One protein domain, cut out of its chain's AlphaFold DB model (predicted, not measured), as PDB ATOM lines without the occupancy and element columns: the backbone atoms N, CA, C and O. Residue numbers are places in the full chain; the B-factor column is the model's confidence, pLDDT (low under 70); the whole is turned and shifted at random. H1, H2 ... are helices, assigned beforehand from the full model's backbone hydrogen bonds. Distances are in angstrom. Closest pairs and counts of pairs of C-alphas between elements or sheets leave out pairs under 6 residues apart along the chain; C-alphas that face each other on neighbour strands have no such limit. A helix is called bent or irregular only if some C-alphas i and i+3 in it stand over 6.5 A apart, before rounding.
ATOM      1  N   TYR A   2     209.872 173.796 121.825       85.44
ATOM      2  CA  TYR A   2     210.996 174.027 120.895       85.44
ATOM      3  C   TYR A   2     210.747 173.499 119.468       85.44
ATOM      4  O   TYR A   2     210.870 174.250 118.509       85.44
ATOM      5  N   ALA A   3     210.294 172.246 119.335       85.75
ATOM      6  CA  ALA A   3     209.980 171.642 118.035       85.75
ATOM      7  C   ALA A   3     208.859 172.369 117.261       85.75
ATOM      8  O   ALA A   3     208.876 172.392 116.039       85.75
ATOM      9  N   VAL A   4     207.912 172.992 117.967       88.38
ATOM     10  CA  VAL A   4     206.827 173.783 117.360       88.38
ATOM     11  C   VAL A   4     207.342 175.158 116.934       88.38
ATOM     12  O   VAL A   4     206.994 175.651 115.873       88.38
ATOM     13  N   LEU A   5     208.219 175.780 117.723       87.44
ATOM     14  CA  LEU A   5     208.818 177.066 117.357       87.44
ATOM     15  C   LEU A   5     209.777 176.946 116.161       87.44
ATOM     16  O   LEU A   5     209.929 177.896 115.399       87.44
ATOM     17  N   GLN A   6     210.382 175.770 115.967       87.12
ATOM     18  CA  GLN A   6     211.213 175.453 114.804       87.12
ATOM     19  C   GLN A   6     210.432 175.395 113.482       87.12
ATOM     20  O   GLN A   6     211.032 175.577 112.428       87.12
ATOM     21  N   SER A   7     209.107 175.196 113.503       89.94
ATOM     22  CA  SER A   7     208.303 175.175 112.273       89.94
ATOM     23  C   SER A   7     207.940 176.570 111.742       89.94
ATOM     24  O   SER A   7     207.242 176.671 110.736       89.94
ATOM     25  N   LEU A   8     208.365 177.646 112.411       87.56
ATOM     26  CA  LEU A   8     208.088 179.029 112.013       87.56
ATOM     27  C   LEU A   8     209.214 179.601 111.130       87.56
ATOM     28  O   LEU A   8     210.394 179.324 111.374       87.56
ATOM     29  N   PRO A   9     208.892 180.461 110.142       83.50
ATOM     30  CA  PRO A   9     209.916 181.235 109.450       83.50
ATOM     31  C   PRO A   9     210.645 182.128 110.469       83.50
ATOM     32  O   PRO A   9     210.010 182.705 111.346       83.50
ATOM     33  N   LEU A  10     211.978 182.225 110.370       89.62
ATOM     34  CA  LEU A  10     212.848 182.892 111.362       89.62
ATOM     35  C   LEU A  10     212.863 182.226 112.758       89.62
ATOM     36  O   LEU A  10     213.071 182.908 113.765       89.62
ATOM     37  N   ALA A  11     212.714 180.897 112.831       86.94
ATOM     38  CA  ALA A  11     212.698 180.109 114.072       86.94
ATOM     39  C   ALA A  11     213.734 180.532 115.132       86.94
ATOM     40  O   ALA A  11     213.388 180.675 116.301       86.94
ATOM     41  N   ASN A  12     214.989 180.792 114.751       88.50
ATOM     42  CA  ASN A  12     216.040 181.182 115.700       88.50
ATOM     43  C   ASN A  12     215.730 182.501 116.433       88.50
ATOM     44  O   ASN A  12     215.957 182.595 117.638       88.50
ATOM     45  N   LEU A  13     215.181 183.499 115.730       92.50
ATOM     46  CA  LEU A  13     214.793 184.781 116.329       92.50
ATOM     47  C   LEU A  13     213.590 184.598 117.262       92.50
ATOM     48  O   LEU A  13     213.573 185.133 118.369       92.50
ATOM     49  N   VAL A  14     212.609 183.799 116.835       92.00
ATOM     50  CA  VAL A  14     211.409 183.501 117.628       92.00
ATOM     51  C   VAL A  14     211.765 182.723 118.897       92.00
ATOM     52  O   VAL A  14     211.255 183.037 119.968       92.00
ATOM     53  N   ILE A  15     212.670 181.745 118.814       92.75
ATOM     54  CA  ILE A  15     213.141 180.971 119.972       92.75
ATOM     55  C   ILE A  15     213.903 181.866 120.948       92.75
ATOM     56  O   ILE A  15     213.683 181.757 122.155       92.75
ATOM     57  N   LEU A  16     214.756 182.769 120.451       93.56
ATOM     58  CA  LEU A  16     215.454 183.740 121.294       93.56
ATOM     59  C   LEU A  16     214.457 184.645 122.027       93.56
ATOM     60  O   LEU A  16     214.513 184.755 123.251       93.56
ATOM     61  N   ALA A  17     213.512 185.240 121.295       93.62
ATOM     62  CA  ALA A  17     212.486 186.106 121.867       93.62
ATOM     63  C   ALA A  17     211.611 185.365 122.891       93.62
ATOM     64  O   ALA A  17     211.377 185.874 123.985       93.62
ATOM     65  N   PHE A  18     211.182 184.139 122.577       93.62
ATOM     66  CA  PHE A  18     210.401 183.302 123.488       93.62
ATOM     67  C   PHE A  18     211.184 182.947 124.755       93.62
ATOM     68  O   PHE A  18     210.632 183.004 125.849       93.62
ATOM     69  N   THR A  19     212.469 182.614 124.626       93.25
ATOM     70  CA  THR A  19     213.326 182.293 125.777       93.25
ATOM     71  C   THR A  19     213.489 183.508 126.687       93.25
ATOM     72  O   THR A  19     213.316 183.386 127.898       93.25
ATOM     73  N   LEU A  20     213.746 184.694 126.122       96.06
ATOM     74  CA  LEU A  20     213.821 185.940 126.891       96.06
ATOM     75  C   LEU A  20     212.496 186.256 127.587       96.06
ATOM     76  O   LEU A  20     212.486 186.559 128.779       96.06
ATOM     77  N   LEU A  21     211.377 186.131 126.869       94.94
ATOM     78  CA  LEU A  21     210.046 186.334 127.433       94.94
ATOM     79  C   LEU A  21     209.773 185.357 128.581       94.94
ATOM     80  O   LEU A  21     209.294 185.777 129.629       94.94
ATOM     81  N   ALA A  22     210.108 184.076 128.411       94.31
ATOM     82  CA  ALA A  22     209.934 183.055 129.437       94.31
ATOM     83  C   ALA A  22     210.771 183.357 130.688       94.31
ATOM     84  O   ALA A  22     210.266 183.216 131.801       94.31
ATOM     85  N   ILE A  23     212.015 183.823 130.526       94.69
ATOM     86  CA  ILE A  23     212.876 184.232 131.646       94.69
ATOM     87  C   ILE A  23     212.276 185.436 132.378       94.69
ATOM     88  O   ILE A  23     212.134 185.383 133.598       94.69
ATOM     89  N   ILE A  24     211.881 186.490 131.655       95.75
ATOM     90  CA  ILE A  24     211.292 187.698 132.256       95.75
ATOM     91  C   ILE A  24     209.983 187.352 132.972       95.75
ATOM     92  O   ILE A  24     209.789 187.727 134.125       95.75
ATOM     93  N   PHE A  25     209.104 186.588 132.322       94.69
ATOM     94  CA  PHE A  25     207.841 186.139 132.902       94.69
ATOM     95  C   PHE A  25     208.061 185.328 134.181       94.69
ATOM     96  O   PHE A  25     207.396 185.570 135.190       94.69
ATOM     97  N   THR A  26     209.026 184.406 134.164       91.44
ATOM     98  CA  THR A  26     209.386 183.614 135.343       91.44
ATOM     99  C   THR A  26     209.933 184.509 136.454       91.44
ATOM    100  O   THR A  26     209.481 184.390 137.589       91.44
ATOM    101  N   ALA A  27     210.832 185.448 136.141       90.75
ATOM    102  CA  ALA A  27     211.414 186.367 137.118       90.75
ATOM    103  C   ALA A  27     210.350 187.249 137.793       90.75
ATOM    104  O   ALA A  27     210.306 187.313 139.019       90.75
ATOM    105  N   THR A  28     209.446 187.859 137.023       94.12
ATOM    106  CA  THR A  28     208.371 188.713 137.561       94.12
ATOM    107  C   THR A  28     207.351 187.912 138.373       94.12
ATOM    108  O   THR A  28     206.881 188.364 139.421       94.12
ATOM    109  N   THR A  29     207.024 186.696 137.922       92.31
ATOM    110  CA  THR A  29     206.121 185.795 138.657       92.31
ATOM    111  C   THR A  29     206.733 185.426 140.006       92.31
ATOM    112  O   THR A  29     206.076 185.512 141.040       92.31
ATOM    113  N   PHE A  30     208.017 185.076 140.012       89.25
ATOM    114  CA  PHE A  30     208.739 184.697 141.218       89.25
ATOM    115  C   PHE A  30     208.892 185.865 142.204       89.25
ATOM    116  O   PHE A  30     208.692 185.708 143.412       89.25
ATOM    117  N   ASP A  31     209.166 187.059 141.678       86.94
ATOM    118  CA  ASP A  31     209.216 188.304 142.441       86.94
ATOM    119  C   ASP A  31     207.878 188.593 143.153       86.94
ATOM    120  O   ASP A  31     207.871 188.935 144.340       86.94
ATOM    121  N   SER A  32     206.748 188.353 142.478       91.19
ATOM    122  CA  SER A  32     205.399 188.522 143.043       91.19
ATOM    123  C   SER A  32     205.065 187.469 144.109       91.19
ATOM    124  O   SER A  32     204.545 187.809 145.172       91.19
ATOM    125  N   ILE A  33     205.395 186.193 143.873       90.00
ATOM    126  CA  ILE A  33     205.120 185.105 144.834       90.00
ATOM    127  C   ILE A  33     205.926 185.307 146.123       90.00
ATOM    128  O   ILE A  33     205.374 185.186 147.218       90.00
ATOM    129  N   SER A  34     207.213 185.651 146.007       87.12
ATOM    130  CA  SER A  34     208.061 185.916 147.177       87.12
ATOM    131  C   SER A  34     207.551 187.097 148.010       87.12
ATOM    132  O   SER A  34     207.609 187.046 149.238       87.12
ATOM    133  N   TYR A  35     207.006 188.130 147.359       85.88
ATOM    134  CA  TYR A  35     206.384 189.270 148.029       85.88
ATOM    135  C   TYR A  35     205.116 188.867 148.790       85.88
ATOM    136  O   TYR A  35     205.003 189.169 149.976       85.88
ATOM    137  N   ILE A  36     204.194 188.144 148.140       88.19
ATOM    138  CA  ILE A  36     202.951 187.677 148.775       88.19
ATOM    139  C   ILE A  36     203.272 186.814 149.996       88.19
ATOM    140  O   ILE A  36     202.685 187.007 151.058       88.19
ATOM    141  N   LEU A  37     204.234 185.897 149.878       86.62
ATOM    142  CA  LEU A  37     204.614 185.021 150.982       86.62
ATOM    143  C   LEU A  37     205.251 185.803 152.138       86.62
ATOM    144  O   LEU A  37     204.911 185.574 153.296       86.62
ATOM    145  N   ALA A  38     206.120 186.769 151.828       85.31
ATOM    146  CA  ALA A  38     206.705 187.646 152.835       85.31
ATOM    147  C   ALA A  38     205.642 188.483 153.569       85.31
ATOM    148  O   ALA A  38     205.749 188.645 154.784       85.31
ATOM    149  N   ALA A  39     204.623 188.966 152.853       82.62
ATOM    150  CA  ALA A  39     203.513 189.723 153.426       82.62
ATOM    151  C   ALA A  39     202.593 188.847 154.293       82.62
ATOM    152  O   ALA A  39     202.209 189.259 155.379       82.62
ATOM    153  N   VAL A  40     202.281 187.621 153.859       83.56
ATOM    154  CA  VAL A  40     201.418 186.686 154.610       83.56
ATOM    155  C   VAL A  40     202.069 186.216 155.914       83.56
ATOM    156  O   VAL A  40     201.375 185.963 156.895       83.56
ATOM    157  N   VAL A  41     203.396 186.078 155.937       83.44
ATOM    158  CA  VAL A  41     204.142 185.626 157.125       83.44
ATOM    159  C   VAL A  41     204.321 186.748 158.156       83.44
ATOM    160  O   VAL A  41     204.584 186.471 159.326       83.44
ATOM    161  N   GLN A  42     204.174 188.011 157.753       77.31
ATOM    162  CA  GLN A  42     204.269 189.152 158.659       77.31
ATOM    163  C   GLN A  42     202.921 189.429 159.331       77.31
ATOM    164  O   GLN A  42     201.882 189.502 158.685       77.31
ATOM    165  N   SER A  43     202.946 189.587 160.654       64.69
ATOM    166  CA  SER A  43     201.757 189.844 161.473       64.69
ATOM    167  C   SER A  43     201.298 191.308 161.458       64.69
ATOM    168  O   SER A  43     200.161 191.579 161.829       64.69
ATOM    169  N   ASP A  44     202.165 192.239 161.046       63.50
ATOM    170  CA  ASP A  44     201.890 193.678 160.980       63.50
ATOM    171  C   ASP A  44     202.150 194.169 159.547       63.50
ATOM    172  O   ASP A  44     203.294 194.300 159.113       63.50
ATOM    173  N   VAL A  45     201.072 194.343 158.777       59.53
ATOM    174  CA  VAL A  45     201.084 194.718 157.348       59.53
ATOM    175  C   VAL A  45     200.781 196.214 157.222       59.53
ATOM    176  O   VAL A  45     199.881 196.636 156.501       59.53
ATOM    177  N   THR A  46     201.461 197.037 158.016       59.47
ATOM    178  CA  THR A  46     201.322 198.500 157.957       59.47
ATOM    179  C   THR A  46     202.368 199.152 157.040       59.47
ATOM    180  O   THR A  46     202.132 200.256 156.557       59.47
ATOM    181  N   GLU A  47     203.457 198.446 156.700       64.56
ATOM    182  CA  GLU A  47     204.530 198.893 155.792       64.56
ATOM    183  C   GLU A  47     204.978 197.808 154.790       64.56
ATOM    184  O   GLU A  47     204.578 196.645 154.874       64.56
ATOM    185  N   GLU A  48     205.815 198.201 153.813       63.56
ATOM    186  CA  GLU A  48     206.456 197.279 152.865       63.56
ATOM    187  C   GLU A  48     207.180 196.132 153.596       63.56
ATOM    188  O   GLU A  48     207.944 196.372 154.537       63.56
ATOM    189  N   PRO A  49     207.026 194.874 153.141       64.50
ATOM    190  CA  PRO A  49     207.620 193.738 153.820       64.50
ATOM    191  C   PRO A  49     209.148 193.816 153.820       64.50
ATOM    192  O   PRO A  49     209.786 194.050 152.791       64.50
ATOM    193  N   MET A  50     209.750 193.554 154.987       70.69
ATOM    194  CA  MET A  50     211.207 193.549 155.171       70.69
ATOM    195  C   MET A  50     211.947 192.801 154.045       70.69
ATOM    196  O   MET A  50     211.733 191.607 153.816       70.69
ATOM    197  N   ARG A  51     212.889 193.493 153.389       76.50
ATOM    198  CA  ARG A  51     213.638 193.000 152.213       76.50
ATOM    199  C   ARG A  51     214.334 191.650 152.440       76.50
ATOM    200  O   ARG A  51     214.390 190.829 151.529       76.50
ATOM    201  N   TRP A  52     214.819 191.395 153.657       78.25
ATOM    202  CA  TRP A  52     215.452 190.125 154.033       78.25
ATOM    203  C   TRP A  52     214.481 188.940 154.038       78.25
ATOM    204  O   TRP A  52     214.845 187.855 153.589       78.25
ATOM    205  N   ASN A  53     213.235 189.152 154.474       77.31
ATOM    206  CA  ASN A  53     212.198 188.116 154.466       77.31
ATOM    207  C   ASN A  53     211.858 187.713 153.022       77.31
ATOM    208  O   ASN A  53     211.779 186.532 152.693       77.31
ATOM    209  N   ARG A  54     211.760 188.698 152.123       76.06
ATOM    210  CA  ARG A  54     211.532 188.458 150.693       76.06
ATOM    211  C   ARG A  54     212.648 187.626 150.057       76.06
ATOM    212  O   ARG A  54     212.360 186.690 149.315       76.06
ATOM    213  N   LEU A  55     213.910 187.935 150.369       81.19
ATOM    214  CA  LEU A  55     215.059 187.207 149.825       81.19
ATOM    215  C   LEU A  55     215.117 185.757 150.329       81.19
ATOM    216  O   LEU A  55     215.403 184.851 149.547       81.19
ATOM    217  N   PHE A  56     214.791 185.528 151.605       85.56
ATOM    218  CA  PHE A  56     214.676 184.181 152.166       85.56
ATOM    219  C   PHE A  56     213.632 183.344 151.414       85.56
ATOM    220  O   PHE A  56     213.939 182.242 150.956       85.56
ATOM    221  N   TRP A  57     212.428 183.886 151.213       84.12
ATOM    222  CA  TRP A  57     211.360 183.175 150.507       84.12
ATOM    223  C   TRP A  57     211.656 182.970 149.021       84.12
ATOM    224  O   TRP A  57     211.359 181.903 148.487       84.12
ATOM    225  N   ALA A  58     212.312 183.929 148.365       83.69
ATOM    226  CA  ALA A  58     212.810 183.756 147.004       83.69
ATOM    227  C   ALA A  58     213.832 182.603 146.910       83.69
ATOM    228  O   ALA A  58     213.806 181.802 145.979       83.69
ATOM    229  N   PHE A  59     214.723 182.439 147.886       85.88
ATOM    230  CA  PHE A  59     215.648 181.305 147.857       85.88
ATOM    231  C   PHE A  59     214.939 179.977 148.166       85.88
ATOM    232  O   PHE A  59     215.113 178.995 147.445       85.88
ATOM    233  N   ALA A  60     214.064 179.959 149.172       86.12
ATOM    234  CA  ALA A  60     213.307 178.768 149.549       86.12
ATOM    235  C   ALA A  60     212.450 178.226 148.388       86.12
ATOM    236  O   ALA A  60     212.451 177.023 148.121       86.12
ATOM    237  N   LEU A  61     211.777 179.113 147.646       85.75
ATOM    238  CA  LEU A  61     210.926 178.745 146.510       85.75
ATOM    239  C   LEU A  61     211.706 178.250 145.287       85.75
ATOM    240  O   LEU A  61     211.120 177.564 144.455       85.75
ATOM    241  N   SER A  62     212.994 178.580 145.153       86.69
ATOM    242  CA  SER A  62     213.814 178.090 144.037       86.69
ATOM    243  C   SER A  62     214.474 176.758 144.381       86.69
ATOM    244  O   SER A  62     214.450 175.836 143.569       86.69
ATOM    245  N   VAL A  63     214.979 176.606 145.606       90.94
ATOM    246  CA  VAL A  63     215.658 175.377 146.041       90.94
ATOM    247  C   VAL A  63     214.702 174.188 146.124       90.94
ATOM    248  O   VAL A  63     215.051 173.110 145.652       90.94
ATOM    249  N   MET A  64     213.497 174.365 146.670       89.50
ATOM    250  CA  MET A  64     212.534 173.269 146.875       89.50
ATOM    251  C   MET A  64     212.137 172.517 145.584       89.50
ATOM    252  O   MET A  64     212.224 171.291 145.555       89.50
ATOM    253  N   PRO A  65     211.719 173.182 144.489       86.81
ATOM    254  CA  PRO A  65     211.407 172.481 143.248       86.81
ATOM    255  C   PRO A  65     212.656 171.915 142.562       86.81
ATOM    256  O   PRO A  65     212.565 170.855 141.945       86.81
ATOM    257  N   ILE A  66     213.822 172.564 142.689       90.81
ATOM    258  CA  ILE A  66     215.083 172.040 142.141       90.81
ATOM    259  C   ILE A  66     215.457 170.724 142.829       90.81
ATOM    260  O   ILE A  66     215.773 169.752 142.146       90.81
ATOM    261  N   THR A  67     215.394 170.652 144.160       90.25
ATOM    262  CA  THR A  67     215.715 169.418 144.892       90.25
ATOM    263  C   THR A  67     214.734 168.299 144.552       90.25
ATOM    264  O   THR A  67     215.166 167.182 144.279       90.25
ATOM    265  N   LEU A  68     213.434 168.594 144.470       88.06
ATOM    266  CA  LEU A  68     212.418 167.619 144.054       88.06
ATOM    267  C   LEU A  68     212.656 167.094 142.632       88.06
ATOM    268  O   LEU A  68     212.546 165.889 142.399       88.06
ATOM    269  N   LEU A  69     213.032 167.974 141.699       91.31
ATOM    270  CA  LEU A  69     213.360 167.588 140.328       91.31
ATOM    271  C   LEU A  69     214.593 166.673 140.279       91.31
ATOM    272  O   LEU A  69     214.600 165.701 139.527       91.31
ATOM    273  N   LEU A  70     215.620 166.962 141.083       91.81
ATOM    274  CA  LEU A  70     216.847 166.161 141.133       91.81
ATOM    275  C   LEU A  70     216.631 164.780 141.767       91.81
ATOM    276  O   LEU A  70     217.252 163.817 141.326       91.81
ATOM    277  N   LEU A  71     215.772 164.672 142.787       89.62
ATOM    278  CA  LEU A  71     215.531 163.409 143.496       89.62
ATOM    279  C   LEU A  71     214.532 162.495 142.777       89.62
ATOM    280  O   LEU A  71     214.704 161.279 142.792       89.62
ATOM    281  N   GLY A  72     213.472 163.062 142.204       83.38
ATOM    282  CA  GLY A  72     212.317 162.293 141.736       83.38
ATOM    283  C   GLY A  72     211.835 162.651 140.331       83.38
ATOM    284  O   GLY A  72     210.788 162.165 139.896       83.38
ATOM    285  N   GLY A  73     212.569 163.508 139.620       88.44
ATOM    286  CA  GLY A  73     212.235 163.916 138.263       88.44
ATOM    287  C   GLY A  73     210.932 164.714 138.164       88.44
ATOM    288  O   GLY A  73     210.408 165.263 139.136       88.44
ATOM    289  N   LEU A  74     210.403 164.792 136.943       89.00
ATOM    290  CA  LEU A  74     209.223 165.601 136.631       89.00
ATOM    291  C   LEU A  74     207.937 165.046 137.264       89.00
ATOM    292  O   LEU A  74     207.080 165.814 137.694       89.00
ATOM    293  N   GLU A  75     207.821 163.722 137.356       89.88
ATOM    294  CA  GLU A  75     206.642 163.046 137.909       89.88
ATOM    295  C   GLU A  75     206.459 163.350 139.402       89.88
ATOM    296  O   GLU A  75     205.352 163.644 139.861       89.88
ATOM    297  N   THR A  76     207.560 163.375 140.156       89.94
ATOM    298  CA  THR A  76     207.527 163.724 141.583       89.94
ATOM    299  C   THR A  76     207.149 165.190 141.784       89.94
ATOM    300  O   THR A  76     206.317 165.495 142.640       89.94
ATOM    301  N   LEU A  77     207.688 166.098 140.961       89.88
ATOM    302  CA  LEU A  77     207.325 167.518 141.002       89.88
ATOM    303  C   LEU A  77     205.830 167.730 140.703       89.88
ATOM    304  O   LEU A  77     205.158 168.489 141.401       89.88
ATOM    305  N   GLN A  78     205.296 167.026 139.700       91.25
ATOM    306  CA  GLN A  78     203.876 167.078 139.353       91.25
ATOM    307  C   GLN A  78     202.997 166.544 140.488       91.25
ATOM    308  O   GLN A  78     201.999 167.171 140.843       91.25
ATOM    309  N   THR A  79     203.382 165.420 141.092       92.88
ATOM    310  CA  THR A  79     202.642 164.824 142.211       92.88
ATOM    311  C   THR A  79     202.615 165.765 143.416       92.88
ATOM    312  O   THR A  79     201.548 165.998 143.984       92.88
ATOM    313  N   ALA A  80     203.749 166.380 143.764       91.06
ATOM    314  CA  ALA A  80     203.825 167.365 144.843       91.06
ATOM    315  C   ALA A  80     202.908 168.577 144.588       91.06
ATOM    316  O   ALA A  80     202.202 169.018 145.497       91.06
ATOM    317  N   ALA A  81     202.860 169.076 143.348       91.88
ATOM    318  CA  ALA A  81     201.969 170.168 142.964       91.88
ATOM    319  C   ALA A  81     200.482 169.780 143.059       91.88
ATOM    320  O   ALA A  81     199.676 170.569 143.551       91.88
ATOM    321  N   ILE A  82     200.115 168.560 142.644       94.19
ATOM    322  CA  ILE A  82     198.737 168.051 142.756       94.19
ATOM    323  C   ILE A  82     198.328 167.951 144.226       94.19
ATOM    324  O   ILE A  82     197.288 168.483 144.615       94.19
ATOM    325  N   VAL A  83     199.161 167.318 145.055       94.81
ATOM    326  CA  VAL A  83     198.880 167.131 146.485       94.81
ATOM    327  C   VAL A  83     198.771 168.478 147.207       94.81
ATOM    328  O   VAL A  83     197.853 168.664 148.003       94.81
ATOM    329  N   GLY A  84     199.643 169.442 146.890       92.44
ATOM    330  CA  GLY A  84     199.570 170.801 147.435       92.44
ATOM    331  C   GLY A  84     198.367 171.613 146.933       92.44
ATOM    332  O   GLY A  84     197.841 172.450 147.666       92.44
ATOM    333  N   GLY A  85     197.893 171.355 145.711       94.00
ATOM    334  CA  GLY A  85     196.765 172.065 145.103       94.00
ATOM    335  C   GLY A  85     195.398 171.675 145.668       94.00
ATOM    336  O   GLY A  85     194.521 172.530 145.780       94.00
ATOM    337  N   ILE A  86     195.206 170.417 146.073       95.88
ATOM    338  CA  ILE A  86     193.927 169.918 146.616       95.88
ATOM    339  C   ILE A  86     193.383 170.775 147.779       95.88
ATOM    340  O   ILE A  86     192.240 171.232 147.681       95.88
ATOM    341  N   PRO A  87     194.138 171.050 148.864       95.25
ATOM    342  CA  PRO A  87     193.634 171.892 149.951       95.25
ATOM    343  C   PRO A  87     193.391 173.340 149.504       95.25
ATOM    344  O   PRO A  87     192.430 173.965 149.955       95.25
ATOM    345  N   LEU A  88     194.208 173.865 148.584       94.62
ATOM    346  CA  LEU A  88     194.020 175.212 148.043       94.62
ATOM    347  C   LEU A  88     192.707 175.332 147.268       94.62
ATOM    348  O   LEU A  88     192.024 176.337 147.429       94.62
ATOM    349  N   ILE A  89     192.302 174.308 146.512       96.62
ATOM    350  CA  ILE A  89     191.008 174.294 145.808       96.62
ATOM    351  C   ILE A  89     189.850 174.448 146.799       96.62
ATOM    352  O   ILE A  89     188.943 175.247 146.561       96.62
ATOM    353  N   VAL A  90     189.888 173.733 147.928       96.44
ATOM    354  CA  VAL A  90     188.857 173.848 148.973       96.44
ATOM    355  C   VAL A  90     188.786 175.286 149.494       96.44
ATOM    356  O   VAL A  90     187.700 175.865 149.561       96.44
ATOM    357  N   ILE A  91     189.937 175.894 149.791       96.19
ATOM    358  CA  ILE A  91     190.016 177.288 150.246       96.19
ATOM    359  C   ILE A  91     189.504 178.247 149.164       96.19
ATOM    360  O   ILE A  91     188.726 179.147 149.475       96.19
ATOM    361  N   SER A  92     189.877 178.054 147.897       95.19
ATOM    362  CA  SER A  92     189.427 178.891 146.779       95.19
ATOM    363  C   SER A  92     187.908 178.854 146.601       95.19
ATOM    364  O   SER A  92     187.298 179.900 146.388       95.19
ATOM    365  N   VAL A  93     187.278 177.683 146.740       97.38
ATOM    366  CA  VAL A  93     185.811 177.550 146.673       97.38
ATOM    367  C   VAL A  93     185.141 178.256 147.853       97.38
ATOM    368  O   VAL A  93     184.171 178.990 147.654       97.38
ATOM    369  N   LEU A  94     185.669 178.090 149.069       97.06
ATOM    370  CA  LEU A  94     185.157 178.782 150.256       97.06
ATOM    371  C   LEU A  94     185.297 180.303 150.132       97.06
ATOM    372  O   LEU A  94     184.354 181.033 150.445       97.06
ATOM    373  N   LEU A  95     186.438 180.780 149.634       96.44
ATOM    374  CA  LEU A  95     186.691 182.199 149.403       96.44
ATOM    375  C   LEU A  95     185.754 182.759 148.328       96.44
ATOM    376  O   LEU A  95     185.168 183.818 148.533       96.44
ATOM    377  N   GLY A  96     185.543 182.026 147.231       97.00
ATOM    378  CA  GLY A  96     184.576 182.390 146.195       97.00
ATOM    379  C   GLY A  96     183.148 182.485 146.742       97.00
ATOM    380  O   GLY A  96     182.467 183.488 146.530       97.00
ATOM    381  N   GLY A  97     182.711 181.493 147.523       97.44
ATOM    382  CA  GLY A  97     181.404 181.516 148.185       97.44
ATOM    383  C   GLY A  97     181.257 182.666 149.189       97.44
ATOM    384  O   GLY A  97     180.207 183.312 149.244       97.44
ATOM    385  N   SER A  98     182.314 182.960 149.951       96.81
ATOM    386  CA  SER A  98     182.370 184.091 150.883       96.81
ATOM    387  C   SER A  98     182.283 185.432 150.156       96.81
ATOM    388  O   SER A  98     181.478 186.275 150.539       96.81
ATOM    389  N   ALA A  99     183.032 185.608 149.065       96.31
ATOM    390  CA  ALA A  99     183.018 186.825 148.257       96.31
ATOM    391  C   ALA A  99     181.632 187.091 147.655       96.31
ATOM    392  O   ALA A  99     181.126 188.209 147.739       96.31
ATOM    393  N   ILE A 100     180.976 186.051 147.128       96.12
ATOM    394  CA  ILE A 100     179.602 186.152 146.624       96.12
ATOM    395  C   ILE A 100     178.648 186.558 147.751       96.12
ATOM    396  O   ILE A 100     177.844 187.473 147.576       96.12
ATOM    397  N   ARG A 101     178.743 185.921 148.925       94.81
ATOM    398  CA  ARG A 101     177.916 186.309 150.075       94.81
ATOM    399  C   ARG A 101     178.184 187.739 150.525       94.81
ATOM    400  O   ARG A 101     177.227 188.449 150.807       94.81
ATOM    401  N   ALA A 102     179.442 188.162 150.586       94.06
ATOM    402  CA  ALA A 102     179.816 189.518 150.959       94.06
ATOM    403  C   ALA A 102     179.219 190.536 149.979       94.06
ATOM    404  O   ALA A 102     178.548 191.465 150.418       94.06
ATOM    405  N   ALA A 103     179.348 190.294 148.671       92.62
ATOM    406  CA  ALA A 103     178.762 191.138 147.633       92.62
ATOM    407  C   ALA A 103     177.224 191.178 147.706       92.62
ATOM    408  O   ALA A 103     176.620 192.239 147.586       92.62
ATOM    409  N   MET A 104     176.568 190.040 147.957       89.69
ATOM    410  CA  MET A 104     175.111 189.992 148.138       89.69
ATOM    411  C   MET A 104     174.654 190.754 149.383       89.69
ATOM    412  O   MET A 104     173.605 191.396 149.369       89.69
ATOM    413  N   VAL A 105     175.405 190.647 150.478       91.44
ATOM    414  CA  VAL A 105     175.121 191.365 151.723       91.44
ATOM    415  C   VAL A 105     175.306 192.868 151.526       91.44
ATOM    416  O   VAL A 105     174.481 193.637 152.014       91.44
ATOM    417  N   ASP A 106     176.345 193.277 150.805       89.69
ATOM    418  CA  ASP A 106     176.610 194.675 150.471       89.69
ATOM    419  C   ASP A 106     175.498 195.264 149.591       89.69
ATOM    420  O   ASP A 106     174.891 196.275 149.942       89.69
ATOM    421  N   LEU A 107     175.097 194.542 148.537       86.69
ATOM    422  CA  LEU A 107     173.988 194.937 147.664       86.69
ATOM    423  C   LEU A 107     172.671 195.118 148.434       86.69
ATOM    424  O   LEU A 107     171.930 196.060 148.181       86.69
ATOM    425  N   ARG A 108     172.392 194.250 149.413       81.31
ATOM    426  CA  ARG A 108     171.201 194.365 150.274       81.31
ATOM    427  C   ARG A 108     171.249 195.551 151.238       81.31
ATOM    428  O   ARG A 108     170.202 195.931 151.754       81.31
ATOM    429  N   ARG A 109     172.433 196.091 151.536       85.00
ATOM    430  CA  ARG A 109     172.603 197.262 152.411       85.00
ATOM    431  C   ARG A 109     172.543 198.583 151.656       85.00
ATOM    432  O   ARG A 109     172.478 199.624 152.306       85.00
ATOM    433  N   HIS A 110     172.536 198.560 150.324       81.31
ATOM    434  CA  HIS A 110     172.343 199.778 149.553       81.31
ATOM    435  C   HIS A 110     170.954 200.379 149.845       81.31
ATOM    436  O   HIS A 110     169.950 199.686 149.687       81.31
TER     437      HIS A 110
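This is residues 2 to 110 of the 221 residues of an uncharacterized protein of Desulfofustis sp. PB-SRB1 (UniProt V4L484). What shape do these atoms make? An open zigzag of long helices with few contacts: H2 and H3a meet at a steep angle near their linked ends, and at the other end of H3a the chain turns a corner into H3b, a long arm whose residues 82 to 109 stick out. The four-residue H1 sits at the first end of H2. What is it made of? The printed part has 109 residues with three named helices, H1, H2 and H3 in chain order, H3 being bent into the arms H3a and H3b; there is no named strand and the class is all helix. How spread out is it? It is only just extended, close to loose, with a radius of gyration of the C-alphas of 20.1 A, and it is elongated, spanning 59 by 35 by 31 A.

What does the first helix meet? H1, residues 2 to 5, touches residues 11 to 15 of H2, residues 11 to 41; their closest C-alphas, of Leu 5 and Ala 11, are 5.9 A apart. What follows H2? H3, residues 51 to 109, was assigned as one helix by its hydrogen bonds but is bent, with C-alphas 71 and 74 9.6 A apart, giving arms H3a, residues 51 to 71, and H3b, residues 74 to 109. H2 touches H3a with residues 30 to 38 against 53 to 61, closest at the C-alphas of Ser 34 and Ala 58, 5.2 A, at a steep tilt of 59 degrees, opposite ways. How does H3b stand? It touches H3a, closest at the C-alphas of Leu 68 and Leu 77, 5.9 A, at a steep tilt of 45 degrees, opposite ways. H3b is irregular, with C-alphas 84 and 87 6.54 A apart, and has a kink of 34 degrees near residue 87. H1 is apart from H3a and H3b, and H2 is apart from H3b. What do the backbones show? Every O i to N i+4 pair is within hydrogen-bond range in H2, against 16 of 17 in H3a and 30 of 32 in H3b; H1 is too short for such a pair.

Where do the first two helices lie? H1 begins at C-alpha 2, (210.996, 174.027, 120.895), and measures 5.1 A; H2 measures 44.2 A from first to last C-alpha. And the arms? H3a measures 30.9 A from C-alpha 51, (213.638, 193.000, 152.213), and H3b 50.9 A to C-alpha 109, (172.603, 197.262, 152.411).

How far does it reach? The two C-alphas farthest apart, of Leu 10 and Arg 109, are 59.3 A apart. Are there cuts or long links? The printed part has no cut; the link from H1 to H2 is tight and that from H2 to H3 short. Where is confidence low? Residues 43 to 49 are under 70, and the mean pLDDT of the printed part is 87.9.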